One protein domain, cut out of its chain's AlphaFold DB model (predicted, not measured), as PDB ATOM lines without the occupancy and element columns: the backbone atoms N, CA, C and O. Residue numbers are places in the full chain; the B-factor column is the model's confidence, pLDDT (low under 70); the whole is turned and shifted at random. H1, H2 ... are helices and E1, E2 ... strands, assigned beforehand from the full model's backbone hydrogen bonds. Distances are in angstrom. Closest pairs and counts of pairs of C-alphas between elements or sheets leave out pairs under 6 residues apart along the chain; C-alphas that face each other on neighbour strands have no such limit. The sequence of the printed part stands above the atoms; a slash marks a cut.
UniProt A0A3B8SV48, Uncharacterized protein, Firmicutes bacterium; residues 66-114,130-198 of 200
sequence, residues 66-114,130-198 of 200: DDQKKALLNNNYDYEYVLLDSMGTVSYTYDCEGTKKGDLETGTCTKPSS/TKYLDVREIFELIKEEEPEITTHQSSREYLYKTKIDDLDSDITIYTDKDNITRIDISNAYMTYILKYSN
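AT A GLANCE: This is residues 66 to 114 and 130 to 198 of the 200 residues of an uncharacterized protein of Firmicutes bacterium (UniProt A0A3B8SV48). One large, twisted sheet of eight strands curls round a short helix, H3, like an open, curved wall, and a second helix, H1, lies beside the strands at one end, near the end of E2 and the start of E7. The tiny H2 joins H3 at a corner and only grazes the sheet. The printed part has 118 residues with three named helices and eight named strands, along the chain H1 E1 E2 E3 H2 H3 E4 E5 E6 E7 E8, with a cut between E3 and H2; the class is mixed, helices and strands. The sheet's order is E3 E2 E1 E8 E7 E6 E5 E4, antiparallel throughout. The whole is compact, with a radius of gyration of the C-alphas of 14.1 A and spans of 36 by 34 by 29 A.

HOW THE PARTS SIT: The sheet runs, strand beside strand, from the edge strand E3, residues 104 to 110, through E2, residues 90 to 101, E1, residues 77 to 85, E8, residues 190 to 197, E7, residues 180 to 187, E6, residues 167 to 175, and E5, residues 156 to 164, to the edge strand E4, residues 148 to 151. From edge to edge the strands' lines turn by 114 degrees and the way across the sheet turns by 52 degrees. E1 E2 E3 and E4 E5 E6 E7 E8 are meanders, each strand the antiparallel neighbour of the one before. E1, of the one meander, and E8, of the other, are antiparallel neighbours at 162 degrees between their directions, with N 82 and O 193 2.8 A apart, within hydrogen-bond range. In the hairpin of E7 and E8, at 173 degrees, N 185 and O 192 are 2.8 A apart; in that of E2 and E3, at 141 degrees, N 99 and O 106 are 3.0 A apart. The sheet curls round H3, residues 135 to 141, which is on it; the closest C-alphas of H3 and E5 are those of Leu 141 and Thr 162, 7.8 A apart. H1, residues 66 to 74, is on the sheet but over none of its strands, at a height over the sheet of 4.5 A, only just above the sheet's level. Its closest C-alphas to E7 are those of Gln 68 and Ile 180, 6.0 A apart. H1 and H3 are close but not clearly touching, with the C-alphas of Leu 73 and Arg 136 7.3 A apart, at a steep tilt of 46 degrees, opposite ways. H2, residues 130 to 133, only grazes the sheet with residues 132 to 133. H2 and H3 only just touch, with 3 pairs of C-alphas within 8 A, and touch only at the corner; the closest C-alphas are those of Tyr 132 and Ile 138, 6.4 A apart. In H1 and H3 every O i to N i+4 pair is within hydrogen-bond range; H2 is too short for such a pair, and its one O i to N i+3 pair is within range.

IN THESE COORDINATES: E2 is the longest strand by residues, 31.5 A from C-alpha 90 to C-alpha 101. E1 measures 25.8 A, E6 25.4 A, E5 23.7 A, E8 23.0 A, E7 21.1 A and E3 19.5 A, while E4 has four residues. E5 bends by 51 degrees at residue 161. H1 measures 12.0 A and begins at C-alpha 66, (180.013, 220.782, 185.981). H3 measures 10.1 A, and H2 has four residues. E8 ends at C-alpha 197, (174.962, 228.933, 201.570).

THE WHOLE: The two C-alphas farthest apart are those of Ser 114 and Glu 146, at 40.6 A. Residues 115 to 129 are not printed, and C-alphas 114 and 130 are 20.9 A apart across this cut. Of the links that are printed whole, none is long; that from H3 to E4 is short, with 6 residues, and the others are tight. The mean pLDDT of the printed part is 78.2; it is under 70 at residues 86 and 88, 90 to 114 and 130 to 133.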
ATOM      1  N   ASP A  66     180.458 222.147 185.680       89.88
ATOM      2  CA  ASP A  66     180.013 220.782 185.981       89.88
ATOM      3  C   ASP A  66     180.457 220.307 187.368       89.88
ATOM      4  O   ASP A  66     179.718 219.583 188.038       89.88
ATOM      5  N   ASP A  67     181.643 220.710 187.827       90.25
ATOM      6  CA  ASP A  67     182.096 220.395 189.183       90.25
ATOM      7  C   ASP A  67     181.293 221.180 190.222       90.25
ATOM      8  O   ASP A  67     180.905 220.609 191.239       90.25
ATOM      9  N   GLN A  68     180.945 222.437 189.936       91.00
ATOM     10  CA  GLN A  68     180.077 223.249 190.794       91.00
ATOM     11  C   GLN A  68     178.656 222.667 190.889       91.00
ATOM     12  O   GLN A  68     178.103 222.579 191.987       91.00
ATOM     13  N   LYS A  69     178.081 222.182 189.774       89.81
ATOM     14  CA  LYS A  69     176.807 221.433 189.784       89.81
ATOM     15  C   LYS A  69     176.898 220.194 190.663       89.81
ATOM     16  O   LYS A  69     176.025 219.951 191.490       89.81
ATOM     17  N   LYS A  70     177.955 219.395 190.489       86.38
ATOM     18  CA  LYS A  70     178.168 218.185 191.293       86.38
ATOM     19  C   LYS A  70     178.335 218.518 192.767       86.38
ATOM     20  O   LYS A  70     177.791 217.781 193.575       86.38
ATOM     21  N   ALA A  71     179.068 219.576 193.111       86.19
ATOM     22  CA  ALA A  71     179.234 220.016 194.491       86.19
ATOM     23  C   ALA A  71     177.869 220.325 195.112       86.19
ATOM     24  O   ALA A  71     177.515 219.702 196.106       86.19
ATOM     25  N   LEU A  72     177.054 221.158 194.456       85.69
ATOM     26  CA  LEU A  72     175.707 221.471 194.931       85.69
ATOM     27  C   LEU A  72     174.836 220.211 195.085       85.69
ATOM     28  O   LEU A  72     174.163 220.053 196.089       85.69
ATOM     29  N   LEU A  73     174.899 219.265 194.143       81.50
ATOM     30  CA  LEU A  73     174.116 218.024 194.199       81.50
ATOM     31  C   LEU A  73     174.636 216.969 195.191       81.50
ATOM     32  O   LEU A  73     173.911 216.017 195.497       81.50
ATOM     33  N   ASN A  74     175.899 217.059 195.619       72.50
ATOM     34  CA  ASN A  74     176.575 216.041 196.432       72.50
ATOM     35  C   ASN A  74     176.774 216.439 197.893       72.50
ATOM     36  O   ASN A  74     176.955 215.543 198.719       72.50
ATOM     37  N   ASN A  75     176.740 217.734 198.176       71.69
ATOM     38  CA  ASN A  75     177.051 218.311 199.473       71.69
ATOM     39  C   ASN A  75     175.785 218.595 200.283       71.69
ATOM     40  O   ASN A  75     174.666 218.522 199.771       71.69
ATOM     41  N   ASN A  76     175.974 218.918 201.559       71.12
ATOM     42  CA  ASN A  76     174.913 219.524 202.357       71.12
ATOM     43  C   ASN A  76     174.929 221.033 202.127       71.12
ATOM     44  O   ASN A  76     176.000 221.624 201.978       71.12
ATOM     45  N   TYR A  77     173.751 221.648 202.091       75.69
ATOM     46  CA  TYR A  77     173.615 223.082 201.878       75.69
ATOM     47  C   TYR A  77     172.355 223.616 202.541       75.69
ATOM     48  O   TYR A  77     171.325 222.941 202.627       75.69
ATOM     49  N   ASP A  78     172.447 224.879 202.928       77.44
ATOM     50  CA  ASP A  78     171.312 225.671 203.368       77.44
ATOM     51  C   ASP A  78     170.894 226.565 202.205       77.44
ATOM     52  O   ASP A  78     171.751 227.108 201.495       77.44
ATOM     53  N   TYR A  79     169.592 226.747 201.999       75.19
ATOM     54  CA  TYR A  79     169.111 227.662 200.978       75.19
ATOM     55  C   TYR A  79     167.905 228.489 201.413       75.19
ATOM     56  O   TYR A  79     166.955 228.000 202.022       75.19
ATOM     57  N   GLU A  80     167.953 229.769 201.058       79.62
ATOM     58  CA  GLU A  80     166.831 230.694 201.160       79.62
ATOM     59  C   GLU A  80     166.063 230.650 199.835       79.62
ATOM     60  O   GLU A  80     166.616 230.967 198.779       79.62
ATOM     61  N   TYR A  81     164.784 230.289 199.879       77.44
ATOM     62  CA  TYR A  81     163.896 230.378 198.723       77.44
ATOM     63  C   TYR A  81     163.040 231.637 198.821       77.44
ATOM     64  O   TYR A  81     162.266 231.793 199.766       77.44
ATOM     65  N   VAL A  82     163.145 232.513 197.824       79.50
ATOM     66  CA  VAL A  82     162.386 233.757 197.712       79.50
ATOM     67  C   VAL A  82     161.506 233.724 196.467       79.50
ATOM     68  O   VAL A  82     161.986 233.456 195.373       79.50
ATOM     69  N   LEU A  83     160.220 234.037 196.615       77.25
ATOM     70  CA  LEU A  83     159.308 234.240 195.485       77.25
ATOM     71  C   LEU A  83     158.937 235.719 195.393       77.25
ATOM     72  O   LEU A  83     158.415 236.290 196.353       77.25
ATOM     73  N   LEU A  84     159.196 236.320 194.238       78.12
ATOM     74  CA  LEU A  84     158.847 237.694 193.890       78.12
ATOM     75  C   LEU A  84     157.673 237.694 192.912       78.12
ATOM     76  O   LEU A  84     157.655 236.887 191.987       78.12
ATOM     77  N   ASP A  85     156.722 238.609 193.083       72.88
ATOM     78  CA  ASP A  85     155.699 238.854 192.060       72.88
ATOM     79  C   ASP A  85     156.274 239.610 190.842       72.88
ATOM     80  O   ASP A  85     157.443 240.002 190.822       72.88
ATOM     81  N   SER A  86     155.447 239.855 189.823       69.56
ATOM     82  CA  SER A  86     155.837 240.597 188.614       69.56
ATOM     83  C   SER A  86     156.277 242.043 188.874       69.56
ATOM     84  O   SER A  86     156.879 242.666 188.001       69.56
ATOM     85  N   MET A  87     155.992 242.592 190.059       70.94
ATOM     86  CA  MET A  87     156.428 243.921 190.485       70.94
ATOM     87  C   MET A  87     157.735 243.881 191.292       70.94
ATOM     88  O   MET A  87     158.235 244.933 191.688       70.94
ATOM     89  N   GLY A  88     158.301 242.693 191.534       63.50
ATOM     90  CA  GLY A  88     159.498 242.498 192.352       63.50
ATOM     91  C   GLY A  88     159.232 242.560 193.858       63.50
ATOM     92  O   GLY A  88     160.178 242.649 194.643       63.50
ATOM     93  N   THR A  89     157.968 242.526 194.286       70.62
ATOM     94  CA  THR A  89     157.605 242.539 195.706       70.62
ATOM     95  C   THR A  89     157.786 241.141 196.284       70.62
ATOM     96  O   THR A  89     157.236 240.161 195.767       70.62
ATOM     97  N   VAL A  90     158.554 241.038 197.375       62.06
ATOM     98  CA  VAL A  90     158.790 239.763 198.064       62.06
ATOM     99  C   VAL A  90     157.469 239.214 198.576       62.06
ATOM    100  O   VAL A  90     156.825 239.805 199.440       62.06
ATOM    101  N   SER A  91     157.080 238.068 198.036       62.12
ATOM    102  CA  SER A  91     155.842 237.390 198.391       62.12
ATOM    103  C   SER A  91     156.081 236.269 199.405       62.12
ATOM    104  O   SER A  91     155.229 236.044 200.264       62.12
ATOM    105  N   TYR A  92     157.230 235.581 199.352       64.75
ATOM    106  CA  TYR A  92     157.550 234.471 200.258       64.75
ATOM    107  C   TYR A  92     159.058 234.330 200.473       64.75
ATOM    108  O   TYR A  92     159.790 234.422 199.496       64.75
ATOM    109  N   THR A  93     159.486 234.030 201.703       66.00
ATOM    110  CA  THR A  93     160.846 233.573 202.032       66.00
ATOM    111  C   THR A  93     160.741 232.283 202.846       66.00
ATOM    112  O   THR A  93     159.995 232.250 203.826       66.00
ATOM    113  N   TYR A  94     161.431 231.224 202.434       65.56
ATOM    114  CA  TYR A  94     161.541 229.968 203.177       65.56
ATOM    115  C   TYR A  94     163.011 229.695 203.466       65.56
ATOM    116  O   TYR A  94     163.834 229.814 202.561       65.56
ATOM    117  N   ASP A  95     163.301 229.278 204.695       65.56
ATOM    118  CA  ASP A  95     164.612 228.751 205.060       65.56
ATOM    119  C   ASP A  95     164.555 227.232 204.918       65.56
ATOM    120  O   ASP A  95     163.721 226.567 205.548       65.56
ATOM    121  N   CYS A  96     165.393 226.693 204.044       66.56
ATOM    122  CA  CYS A  96     165.406 225.287 203.699       66.56
ATOM    123  C   CYS A  96     166.787 224.683 203.959       66.56
ATOM    124  O   CYS A  96     167.812 225.291 203.667       66.56
ATOM    125  N   GLU A  97     166.803 223.459 204.476       61.25
ATOM    126  CA  GLU A  97     168.012 222.647 204.619       61.25
ATOM    127  C   GLU A  97     167.904 221.462 203.660       61.25
ATOM    128  O   GLU A  97     166.891 220.756 203.677       61.25
ATOM    129  N   GLY A  98     168.920 221.252 202.822       61.28
ATOM    130  CA  GLY A  98     169.015 220.128 201.892       61.28
ATOM    131  C   GLY A  98     170.041 219.099 202.362       61.28
ATOM    132  O   GLY A  98     171.158 219.440 202.745       61.28
ATOM    133  N   THR A  99     169.689 217.812 202.334       54.47
ATOM    134  CA  THR A  99     170.649 216.719 202.561       54.47
ATOM    135  C   THR A  99     170.508 215.657 201.482       54.47
ATOM    136  O   THR A  99     169.403 215.200 201.166       54.47
ATOM    137  N   LYS A 100     171.639 215.206 200.938       54.16
ATOM    138  CA  LYS A 100     171.668 214.085 199.999       54.16
ATOM    139  C   LYS A 100     171.452 212.758 200.727       54.16
ATOM    140  O   LYS A 100     172.200 212.407 201.638       54.16
ATOM    141  N   LYS A 101     170.503 211.946 200.247       48.53
ATOM    142  CA  LYS A 101     170.331 210.553 200.682       48.53
ATOM    143  C   LYS A 101     170.339 209.607 199.479       48.53
ATOM    144  O   LYS A 101     169.300 209.162 199.000       48.53
ATOM    145  N   GLY A 102     171.538 209.283 198.989       53.75
ATOM    146  CA  GLY A 102     171.724 208.447 197.794       53.75
ATOM    147  C   GLY A 102     171.379 209.203 196.505       53.75
ATOM    148  O   GLY A 102     171.918 210.284 196.268       53.75
ATOM    149  N   ASP A 103     170.475 208.656 195.691       41.00
ATOM    150  CA  ASP A 103     170.006 209.281 194.443       41.00
ATOM    151  C   ASP A 103     168.845 210.264 194.650       41.00
ATOM    152  O   ASP A 103     168.336 210.802 193.673       41.00
ATOM    153  N   LEU A 104     168.431 210.525 195.890       39.44
ATOM    154  CA  LEU A 104     167.335 211.438 196.214       39.44
ATOM    155  C   LEU A 104     167.854 212.627 197.029       39.44
ATOM    156  O   LEU A 104     168.629 212.459 197.977       39.44
ATOM    157  N   GLU A 105     167.425 213.824 196.638       47.12
ATOM    158  CA  GLU A 105     167.507 215.026 197.463       47.12
ATOM    159  C   GLU A 105     166.357 214.983 198.478       47.12
ATOM    160  O   GLU A 105     165.213 214.690 198.129       47.12
ATOM    161  N   THR A 106     166.653 215.217 199.755       52.41
ATOM    162  CA  THR A 106     165.619 215.432 200.769       52.41
ATOM    163  C   THR A 106     165.885 216.768 201.431       52.41
ATOM    164  O   THR A 106     166.852 216.889 202.183       52.41
ATOM    165  N   GLY A 107     165.048 217.756 201.121       52.03
ATOM    166  CA  GLY A 107     165.062 219.064 201.761       52.03
ATOM    167  C   GLY A 107     163.900 219.232 202.737       52.03
ATOM    168  O   GLY A 107     162.792 218.750 202.491       52.03
ATOM    169  N   THR A 108     164.138 219.921 203.849       56.03
ATOM    170  CA  THR A 108     163.085 220.385 204.764       56.03
ATOM    171  C   THR A 108     163.069 221.903 204.776       56.03
ATOM    172  O   THR A 108     164.037 222.527 205.192       56.03
ATOM    173  N   CYS A 109     161.959 222.495 204.338       56.94
ATOM    174  CA  CYS A 109     161.738 223.936 204.403       56.94
ATOM    175  C   CYS A 109     160.897 224.296 205.626       56.94
ATOM    176  O   CYS A 109     159.818 223.733 205.841       56.94
ATOM    177  N   THR A 110     161.349 225.282 206.395       57.34
ATOM    178  CA  THR A 110     160.589 225.837 207.514       57.34
ATOM    179  C   THR A 110     159.821 227.068 207.043       57.34
ATOM    180  O   THR A 110     160.383 228.014 206.495       57.34
ATOM    181  N   LYS A 111     158.497 227.060 207.236       49.34
ATOM    182  CA  LYS A 111     157.628 228.191 206.885       49.34
ATOM    183  C   LYS A 111     157.763 229.310 207.937       49.34
ATOM    184  O   LYS A 111     157.675 228.999 209.126       49.34
ATOM    185  N   PRO A 112     157.893 230.593 207.549       46.00
ATOM    186  CA  PRO A 112     158.043 231.696 208.501       46.00
ATOM    187  C   PRO A 112     156.800 231.911 209.384       46.00
ATOM    188  O   PRO A 112     155.663 231.648 208.981       46.00
ATOM    189  N   SER A 113     157.027 232.425 210.598       40.06
ATOM    190  CA  SER A 113     156.038 232.541 211.684       40.06
ATOM    191  C   SER A 113     155.067 233.728 211.586       40.06
ATOM    192  O   SER A 113     154.040 233.724 212.263       40.06
ATOM    193  N   SER A 114     155.345 234.746 210.767       42.50
ATOM    194  CA  SER A 114     154.469 235.918 210.585       42.50
ATOM    195  C   SER A 114     154.623 236.523 209.190       42.50
ATOM    196  O   SER A 114     155.724 236.542 208.647       42.50
ATOM    197  N   THR A 130     156.146 223.403 193.571       56.84
ATOM    198  CA  THR A 130     157.182 222.880 194.480       56.84
ATOM    199  C   THR A 130     158.337 222.210 193.737       56.84
ATOM    200  O   THR A 130     159.354 221.925 194.350       56.84
ATOM    201  N   LYS A 131     158.191 221.982 192.427       61.78
ATOM    202  CA  LYS A 131     159.232 221.460 191.535       61.78
ATOM    203  C   LYS A 131     160.491 222.325 191.522       61.78
ATOM    204  O   LYS A 131     161.596 221.813 191.474       61.78
ATOM    205  N   TYR A 132     160.336 223.642 191.660       66.44
ATOM    206  CA  TYR A 132     161.470 224.570 191.713       66.44
ATOM    207  C   TYR A 132     162.217 224.560 193.050       66.44
ATOM    208  O   TYR A 132     163.185 225.295 193.197       66.44
ATOM    209  N   LEU A 133     161.759 223.779 194.032       65.56
ATOM    210  CA  LEU A 133     162.491 223.566 195.280       65.56
ATOM    211  C   LEU A 133     163.519 222.437 195.160       65.56
ATOM    212  O   LEU A 133     164.369 222.347 196.038       65.56
ATOM    213  N   ASP A 134     163.425 221.598 194.122       72.62
ATOM    214  CA  ASP A 134     164.357 220.503 193.854       72.62
ATOM    215  C   ASP A 134     165.397 220.957 192.819       72.62
ATOM    216  O   ASP A 134     165.083 221.263 191.663       72.62
ATOM    217  N   VAL A 135     166.660 221.003 193.239       79.00
ATOM    218  CA  VAL A 135     167.766 221.497 192.412       79.00
ATOM    219  C   VAL A 135     168.018 220.589 191.208       79.00
ATOM    220  O   VAL A 135     168.419 221.057 190.138       79.00
ATOM    221  N   ARG A 136     167.762 219.284 191.340       79.12
ATOM    222  CA  ARG A 136     167.931 218.325 190.241       79.12
ATOM    223  C   ARG A 136     166.897 218.550 189.161       79.12
ATOM    224  O   ARG A 136     167.254 218.503 187.985       79.12
ATOM    225  N   GLU A 137     165.649 218.817 189.541       80.56
ATOM    226  CA  GLU A 137     164.603 219.126 188.564       80.56
ATOM    227  C   GLU A 137     164.968 220.379 187.755       80.56
ATOM    228  O   GLU A 137     164.810 220.381 186.534       80.56
ATOM    229  N   ILE A 138     165.560 221.398 188.391       87.12
ATOM    230  CA  ILE A 138     166.058 222.592 187.688       87.12
ATOM    231  C   ILE A 138     167.135 222.223 186.659       87.12
ATOM    232  O   ILE A 138     167.068 222.673 185.516       87.12
ATOM    233  N   PHE A 139     168.121 221.398 187.026       89.00
ATOM    234  CA  PHE A 139     169.175 221.001 186.085       89.00
ATOM    235  C   PHE A 139     168.672 220.109 184.948       89.00
ATOM    236  O   PHE A 139     169.185 220.215 183.834       89.00
ATOM    237  N   GLU A 140     167.665 219.271 185.191       87.81
ATOM    238  CA  GLU A 140     167.022 218.480 184.139       87.81
ATOM    239  C   GLU A 140     166.267 219.358 183.132       87.81
ATOM    240  O   GLU A 140     166.308 219.060 181.938       87.81
ATOM    241  N   LEU A 141     165.637 220.455 183.577       87.25
ATOM    242  CA  LEU A 141     164.931 221.400 182.696       87.25
ATOM    243  C   LEU A 141     165.860 222.093 181.690       87.25
ATOM    244  O   LEU A 141     165.422 222.439 180.597       87.25
ATOM    245  N   ILE A 142     167.130 222.290 182.044       90.62
ATOM    246  CA  ILE A 142     168.106 223.036 181.233       90.62
ATOM    247  C   ILE A 142     169.178 222.146 180.596       90.62
ATOM    248  O   ILE A 142     170.152 222.653 180.047       90.62
ATOM    249  N   LYS A 143     169.054 220.817 180.685       89.62
ATOM    250  CA  LYS A 143     170.126 219.892 180.271       89.62
ATOM    251  C   LYS A 143     170.424 219.905 178.769       89.62
ATOM    252  O   LYS A 143     171.534 219.562 178.376       89.62
ATOM    253  N   GLU A 144     169.430 220.244 177.951       88.62
ATOM    254  CA  GLU A 144     169.541 220.293 176.486       88.62
ATOM    255  C   GLU A 144     169.808 221.717 175.975       88.62
ATOM    256  O   GLU A 144     170.013 221.908 174.780       88.62
ATOM    257  N   GLU A 145     169.842 222.704 176.876       90.38
ATOM    258  CA  GLU A 145     169.989 224.121 176.548       90.38
ATOM    259  C   GLU A 145     171.444 224.584 176.713       90.38
ATOM    260  O   GLU A 145     172.124 224.254 177.691       90.38
ATOM    261  N   GLU A 146     171.925 225.405 175.778       91.00
ATOM    262  CA  GLU A 146     173.228 226.065 175.901       91.00
ATOM    263  C   GLU A 146     173.079 227.422 176.613       91.00
ATOM    264  O   GLU A 146     172.273 228.250 176.182       91.00
ATOM    265  N   PRO A 147     173.848 227.694 177.686       94.06
ATOM    266  CA  PRO A 147     173.749 228.961 178.393       94.06
ATOM    267  C   PRO A 147     174.465 230.098 177.667       94.06
ATOM    268  O   PRO A 147     175.577 229.940 177.160       94.06
ATOM    269  N   GLU A 148     173.898 231.296 177.761       93.69
ATOM    270  CA  GLU A 148     174.642 232.535 177.566       93.69
ATOM    271  C   GLU A 148     175.480 232.818 178.824       93.69
ATOM    272  O   GLU A 148     174.946 232.920 179.930       93.69
ATOM    273  N   ILE A 149     176.805 232.911 178.667       92.44
ATOM    274  CA  ILE A 149     177.741 233.032 179.792       92.44
ATOM    275  C   ILE A 149     178.225 234.473 179.929       92.44
ATOM    276  O   ILE A 149     178.900 235.000 179.042       92.44
ATOM    277  N   THR A 150     177.981 235.072 181.094       91.88
ATOM    278  CA  THR A 150     178.558 236.365 181.479       91.88
ATOM    279  C   THR A 150     179.565 236.165 182.606       91.88
ATOM    280  O   THR A 150     179.280 235.519 183.610       91.88
ATOM    281  N   THR A 151     180.779 236.698 182.447       87.06
ATOM    282  CA  THR A 151     181.851 236.575 183.449       87.06
ATOM    283  C   THR A 151     182.190 237.929 184.062       87.06
ATOM    284  O   THR A 151     182.551 238.876 183.359       87.06
ATOM    285  N   HIS A 152     182.148 237.993 185.389       84.00
ATOM    286  CA  HIS A 152     182.590 239.121 186.203       84.00
ATOM    287  C   HIS A 152     183.887 238.780 186.953       84.00
ATOM    288  O   HIS A 152     184.431 237.685 186.840       84.00
ATOM    289  N   GLN A 153     184.432 239.738 187.714       79.62
ATOM    290  CA  GLN A 153     185.702 239.533 188.427       79.62
ATOM    291  C   GLN A 153     185.638 238.416 189.479       79.62
ATOM    292  O   GLN A 153     186.641 237.744 189.705       79.62
ATOM    293  N   SER A 154     184.486 238.233 190.123       82.94
ATOM    294  CA  SER A 154     184.294 237.296 191.236       82.94
ATOM    295  C   SER A 154     183.087 236.379 191.059       82.94
ATOM    296  O   SER A 154     182.731 235.673 191.997       82.94
ATOM    297  N   SER A 155     182.435 236.410 189.897       88.50
ATOM    298  CA  SER A 155     181.250 235.599 189.630       88.50
ATOM    299  C   SER A 155     181.098 235.268 188.152       88.50
ATOM    300  O   SER A 155     181.602 235.991 187.287       88.50
ATOM    301  N   ARG A 156     180.379 234.182 187.865       91.31
ATOM    302  CA  ARG A 156     179.861 233.886 186.522       91.31
ATOM    303  C   ARG A 156     178.360 233.682 186.573       91.31
ATOM    304  O   ARG A 156     177.838 233.153 187.556       91.31
ATOM    305  N   GLU A 157     177.710 234.086 185.496       94.56
ATOM    306  CA  GLU A 157     176.276 233.974 185.283       94.56
ATOM    307  C   GLU A 157     176.037 233.101 184.053       94.56
ATOM    308  O   GLU A 157     176.636 233.334 183.000       94.56
ATOM    309  N   TYR A 158     175.183 232.093 184.201       95.56
ATOM    310  CA  TYR A 158     174.771 231.185 183.137       95.56
ATOM    311  C   TYR A 158     173.275 231.378 182.909       95.56
ATOM    312  O   TYR A 158     172.472 230.939 183.733       95.56
ATOM    313  N   LEU A 159     172.914 232.069 181.830       96.25
ATOM    314  CA  LEU A 159     171.528 232.351 181.469       96.25
ATOM    315  C   LEU A 159     171.020 231.309 180.473       96.25
ATOM    316  O   LEU A 159     171.538 231.191 179.366       96.25
ATOM    317  N   TYR A 160     169.964 230.605 180.854       95.75
ATOM    318  CA  TYR A 160     169.244 229.644 180.033       95.75
ATOM    319  C   TYR A 160     167.871 230.201 179.695       95.75
ATOM    320  O   TYR A 160     167.145 230.638 180.586       95.75
ATOM    321  N   LYS A 161     167.499 230.138 178.420       92.88
ATOM    322  CA  LYS A 161     166.152 230.476 177.956       92.88
ATOM    323  C   LYS A 161     165.435 229.179 177.650       92.88
ATOM    324  O   LYS A 161     165.908 228.407 176.827       92.88
ATOM    325  N   THR A 162     164.327 228.924 178.327       89.88
ATOM    326  CA  THR A 162     163.575 227.677 178.186       89.88
ATOM    327  C   THR A 162     162.074 227.939 178.267       89.88
ATOM    328  O   THR A 162     161.625 229.070 178.465       89.88
ATOM    329  N   LYS A 163     161.273 226.891 178.093       85.81
ATOM    330  CA  LYS A 163     159.821 226.956 178.201       85.81
ATOM    331  C   LYS A 163     159.349 226.005 179.293       85.81
ATOM    332  O   LYS A 163     159.507 224.794 179.166       85.81
ATOM    333  N   ILE A 164     158.738 226.545 180.344       81.88
ATOM    334  CA  ILE A 164     158.218 225.760 181.471       81.88
ATOM    335  C   ILE A 164     156.707 225.956 181.532       81.88
ATOM    336  O   ILE A 164     156.239 227.087 181.617       81.88
ATOM    337  N   ASP A 165     155.939 224.866 181.452       78.12
ATOM    338  CA  ASP A 165     154.466 224.898 181.441       78.12
ATOM    339  C   ASP A 165     153.890 225.900 180.413       78.12
ATOM    340  O   ASP A 165     152.982 226.675 180.702       78.12
ATOM    341  N   ASP A 166     154.456 225.899 179.200       80.06
ATOM    342  CA  ASP A 166     154.125 226.814 178.096       80.06
ATOM    343  C   ASP A 166     154.438 228.304 178.315       80.06
ATOM    344  O   ASP A 166     154.106 229.127 177.457       80.06
ATOM    345  N   LEU A 167     155.154 228.651 179.383       80.31
ATOM    346  CA  LEU A 167     155.647 230.001 179.633       80.31
ATOM    347  C   LEU A 167     157.120 230.123 179.257       80.31
ATOM    348  O   LEU A 167     157.959 229.358 179.741       80.31
ATOM    349  N   ASP A 168     157.430 231.132 178.445       87.75
ATOM    350  CA  ASP A 168     158.811 231.548 178.211       87.75
ATOM    351  C   ASP A 168     159.425 231.952 179.556       87.75
ATOM    352  O   ASP A 168     158.882 232.795 180.283       87.75
ATOM    353  N   SER A 169     160.505 231.267 179.914       88.94
ATOM    354  CA  SER A 169     161.128 231.340 181.227       88.94
ATOM    355  C   SER A 169     162.641 231.440 181.088       88.94
ATOM    356  O   SER A 169     163.259 230.725 180.301       88.94
ATOM    357  N   ASP A 170     163.234 232.286 181.917       92.81
ATOM    358  CA  ASP A 170     164.674 232.461 182.016       92.81
ATOM    359  C   ASP A 170     165.159 231.821 183.320       92.81
ATOM    360  O   ASP A 170     164.638 232.124 184.395       92.81
ATOM    361  N   ILE A 171     166.157 230.942 183.236       93.75
ATOM    362  CA  ILE A 171     166.855 230.369 184.391       93.75
ATOM    363  C   ILE A 171     168.269 230.940 184.407       93.75
ATOM    364  O   ILE A 171     169.045 230.694 183.489       93.75
ATOM    365  N   THR A 172     168.624 231.690 185.446       96.06
ATOM    366  CA  THR A 172     169.961 232.275 185.604       96.06
ATOM    367  C   THR A 172     170.669 231.664 186.799       96.06
ATOM    368  O   THR A 172     170.178 231.720 187.924       96.06
ATOM    369  N   ILE A 173     171.844 231.093 186.558       96.25
ATOM    370  CA  ILE A 173     172.648 230.438 187.588       96.25
ATOM    371  C   ILE A 173     173.872 231.295 187.873       96.25
ATOM    372  O   ILE A 173     174.683 231.558 186.986       96.25
ATOM    373  N   TYR A 174     174.001 231.719 189.124       95.31
ATOM    374  CA  TYR A 174     175.089 232.542 189.624       95.31
ATOM    375  C   TYR A 174     176.080 231.679 190.389       95.31
ATOM    376  O   TYR A 174     175.710 230.863 191.235       95.31
ATOM    377  N   THR A 175     177.355 231.899 190.109       93.81
ATOM    378  CA  THR A 175     178.467 231.157 190.702       93.81
ATOM    379  C   THR A 175     179.498 232.116 191.268       93.81
ATOM    380  O   THR A 175     179.654 233.229 190.759       93.81
ATOM    381  N   ASP A 176     180.201 231.690 192.311       91.12
ATOM    382  CA  ASP A 176     181.487 232.262 192.704       91.12
ATOM    383  C   ASP A 176     182.638 231.389 192.158       91.12
ATOM    384  O   ASP A 176     182.456 230.648 191.187       91.12
ATOM    385  N   LYS A 177     183.841 231.504 192.736       89.06
ATOM    386  CA  LYS A 177     185.006 230.714 192.313       89.06
ATOM    387  C   LYS A 177     184.784 229.207 192.436       89.06
ATOM    388  O   LYS A 177     185.224 228.468 191.561       89.06
ATOM    389  N   ASP A 178     184.078 228.762 193.468       88.06
ATOM    390  CA  ASP A 178     184.052 227.358 193.876       88.06
ATOM    391  C   ASP A 178     182.645 226.752 193.826       88.06
ATOM    392  O   ASP A 178     182.518 225.539 193.675       88.06
ATOM    393  N   ASN A 179     181.588 227.567 193.897       90.94
ATOM    394  CA  ASN A 179     180.223 227.099 194.125       90.94
ATOM    395  C   ASN A 179     179.163 227.854 193.311       90.94
ATOM    396  O   ASN A 179     179.321 229.020 192.947       90.94
ATOM    397  N   ILE A 180     178.021 227.193 193.098       92.75
ATOM    398  CA  ILE A 180     176.765 227.861 192.731       92.75
ATOM    399  C   ILE A 180     176.220 228.551 193.982       92.75
ATOM    400  O   ILE A 180     176.028 227.914 195.010       92.75
ATOM    401  N   THR A 181     175.963 229.853 193.891       92.81
ATOM    402  CA  THR A 181     175.519 230.678 195.025       92.81
ATOM    403  C   THR A 181     174.057 231.077 194.914       92.81
ATOM    404  O   THR A 181     173.400 231.299 195.930       92.81
ATOM    405  N   ARG A 182     173.517 231.162 193.694       93.94
ATOM    406  CA  ARG A 182     172.117 231.527 193.476       93.94
ATOM    407  C   ARG A 182     171.575 230.954 192.170       93.94
ATOM    408  O   ARG A 182     172.294 230.903 191.178       93.94
ATOM    409  N   ILE A 183     170.302 230.576 192.164       92.88
ATOM    410  CA  ILE A 183     169.544 230.238 190.959       92.88
ATOM    411  C   ILE A 183     168.280 231.090 190.931       92.88
ATOM    412  O   ILE A 183     167.477 231.022 191.858       92.88
ATOM    413  N   ASP A 184     168.098 231.842 189.854       92.88
ATOM    414  CA  ASP A 184     166.899 232.632 189.603       92.88
ATOM    415  C   ASP A 184     166.107 231.974 188.465       92.88
ATOM    416  O   ASP A 184     166.677 231.647 187.428       92.88
ATOM    417  N   ILE A 185     164.804 231.767 188.644       90.50
ATOM    418  CA  ILE A 185     163.884 231.261 187.616       90.50
ATOM    419  C   ILE A 185     162.798 232.312 187.445       90.50
ATOM    420  O   ILE A 185     162.000 232.534 188.354       90.50
ATOM    421  N   SER A 186     162.755 232.974 186.300       89.62
ATOM    422  CA  SER A 186     161.821 234.067 186.038       89.62
ATOM    423  C   SER A 186     160.945 233.786 184.833       89.62
ATOM    424  O   SER A 186     161.412 233.265 183.828       89.62
ATOM    425  N   ASN A 187     159.681 234.184 184.922       84.12
ATOM    426  CA  ASN A 187     158.756 234.236 183.797       84.12
ATOM    427  C   ASN A 187     157.999 235.573 183.812       84.12
ATOM    428  O   ASN A 187     158.255 236.439 184.647       84.12
ATOM    429  N   ALA A 188     157.033 235.739 182.909       79.25
ATOM    430  CA  ALA A 188     156.253 236.973 182.786       79.25
ATOM    431  C   ALA A 188     155.500 237.407 184.067       79.25
ATOM    432  O   ALA A 188     155.076 238.558 184.163       79.25
ATOM    433  N   TYR A 189     155.298 236.506 185.031       78.62
ATOM    434  CA  TYR A 189     154.447 236.737 186.199       78.62
ATOM    435  C   TYR A 189     155.196 236.747 187.532       78.62
ATOM    436  O   TYR A 189     154.678 237.313 188.494       78.62
ATOM    437  N   MET A 190     156.368 236.114 187.625       78.94
ATOM    438  CA  MET A 190     157.104 236.000 188.885       78.94
ATOM    439  C   MET A 190     158.566 235.627 188.690       78.94
ATOM    440  O   MET A 190     158.962 235.121 187.636       78.94
ATOM    441  N   THR A 191     159.307 235.746 189.787       85.44
ATOM    442  CA  THR A 191     160.674 235.249 189.895       85.44
ATOM    443  C   THR A 191     160.839 234.409 191.152       85.44
ATOM    444  O   THR A 191     160.570 234.863 192.263       85.44
ATOM    445  N   TYR A 192     161.313 233.188 190.967       84.19
ATOM    446  CA  TYR A 192     161.793 232.294 192.008       84.19
ATOM    447  C   TYR A 192     163.293 232.512 192.185       84.19
ATOM    448  O   TYR A 192     164.015 232.582 191.198       84.19
ATOM    449  N   ILE A 193     163.767 232.612 193.419       88.50
ATOM    450  CA  ILE A 193     165.175 232.843 193.744       88.50
ATOM    451  C   ILE A 193     165.575 231.828 194.806       88.50
ATOM    452  O   ILE A 193     165.024 231.839 195.902       88.50
ATOM    453  N   LEU A 194     166.552 230.980 194.505       86.94
ATOM    454  CA  LEU A 194     167.180 230.069 195.457       86.94
ATOM    455  C   LEU A 194     168.575 230.595 195.767       86.94
ATOM    456  O   LEU A 194     169.415 230.631 194.872       86.94
ATOM    457  N   LYS A 195     168.837 231.016 197.005       88.81
ATOM    458  CA  LYS A 195     170.166 231.471 197.440       88.81
ATOM    459  C   LYS A 195     170.799 230.403 198.311       88.81
ATOM    460  O   LYS A 195     170.266 230.103 199.372       88.81
ATOM    461  N   TYR A 196     171.928 229.868 197.879       86.50
ATOM    462  CA  TYR A 196     172.628 228.790 198.565       86.50
ATOM    463  C   TYR A 196     173.720 229.335 199.477       86.50
ATOM    464  O   TYR A 196     174.392 230.322 199.172       86.50
ATOM    465  N   SER A 197     173.914 228.656 200.598       83.69
ATOM    466  CA  SER A 197     174.962 228.933 201.570       83.69
ATOM    467  C   SER A 197     175.429 227.636 202.231       83.69
ATOM    468  O   SER A 197     174.782 226.597 202.108       83.69
ATOM    469  N   ASN A 198     176.581 227.688 202.904       78.75
ATOM    470  CA  ASN A 198     177.136 226.565 203.675       78.75
ATOM    471  C   ASN A 198     177.297 225.247 202.886       78.75
ATOM    472  O   ASN A 198     177.181 224.166 203.458       78.75
TER     473      ASN A 198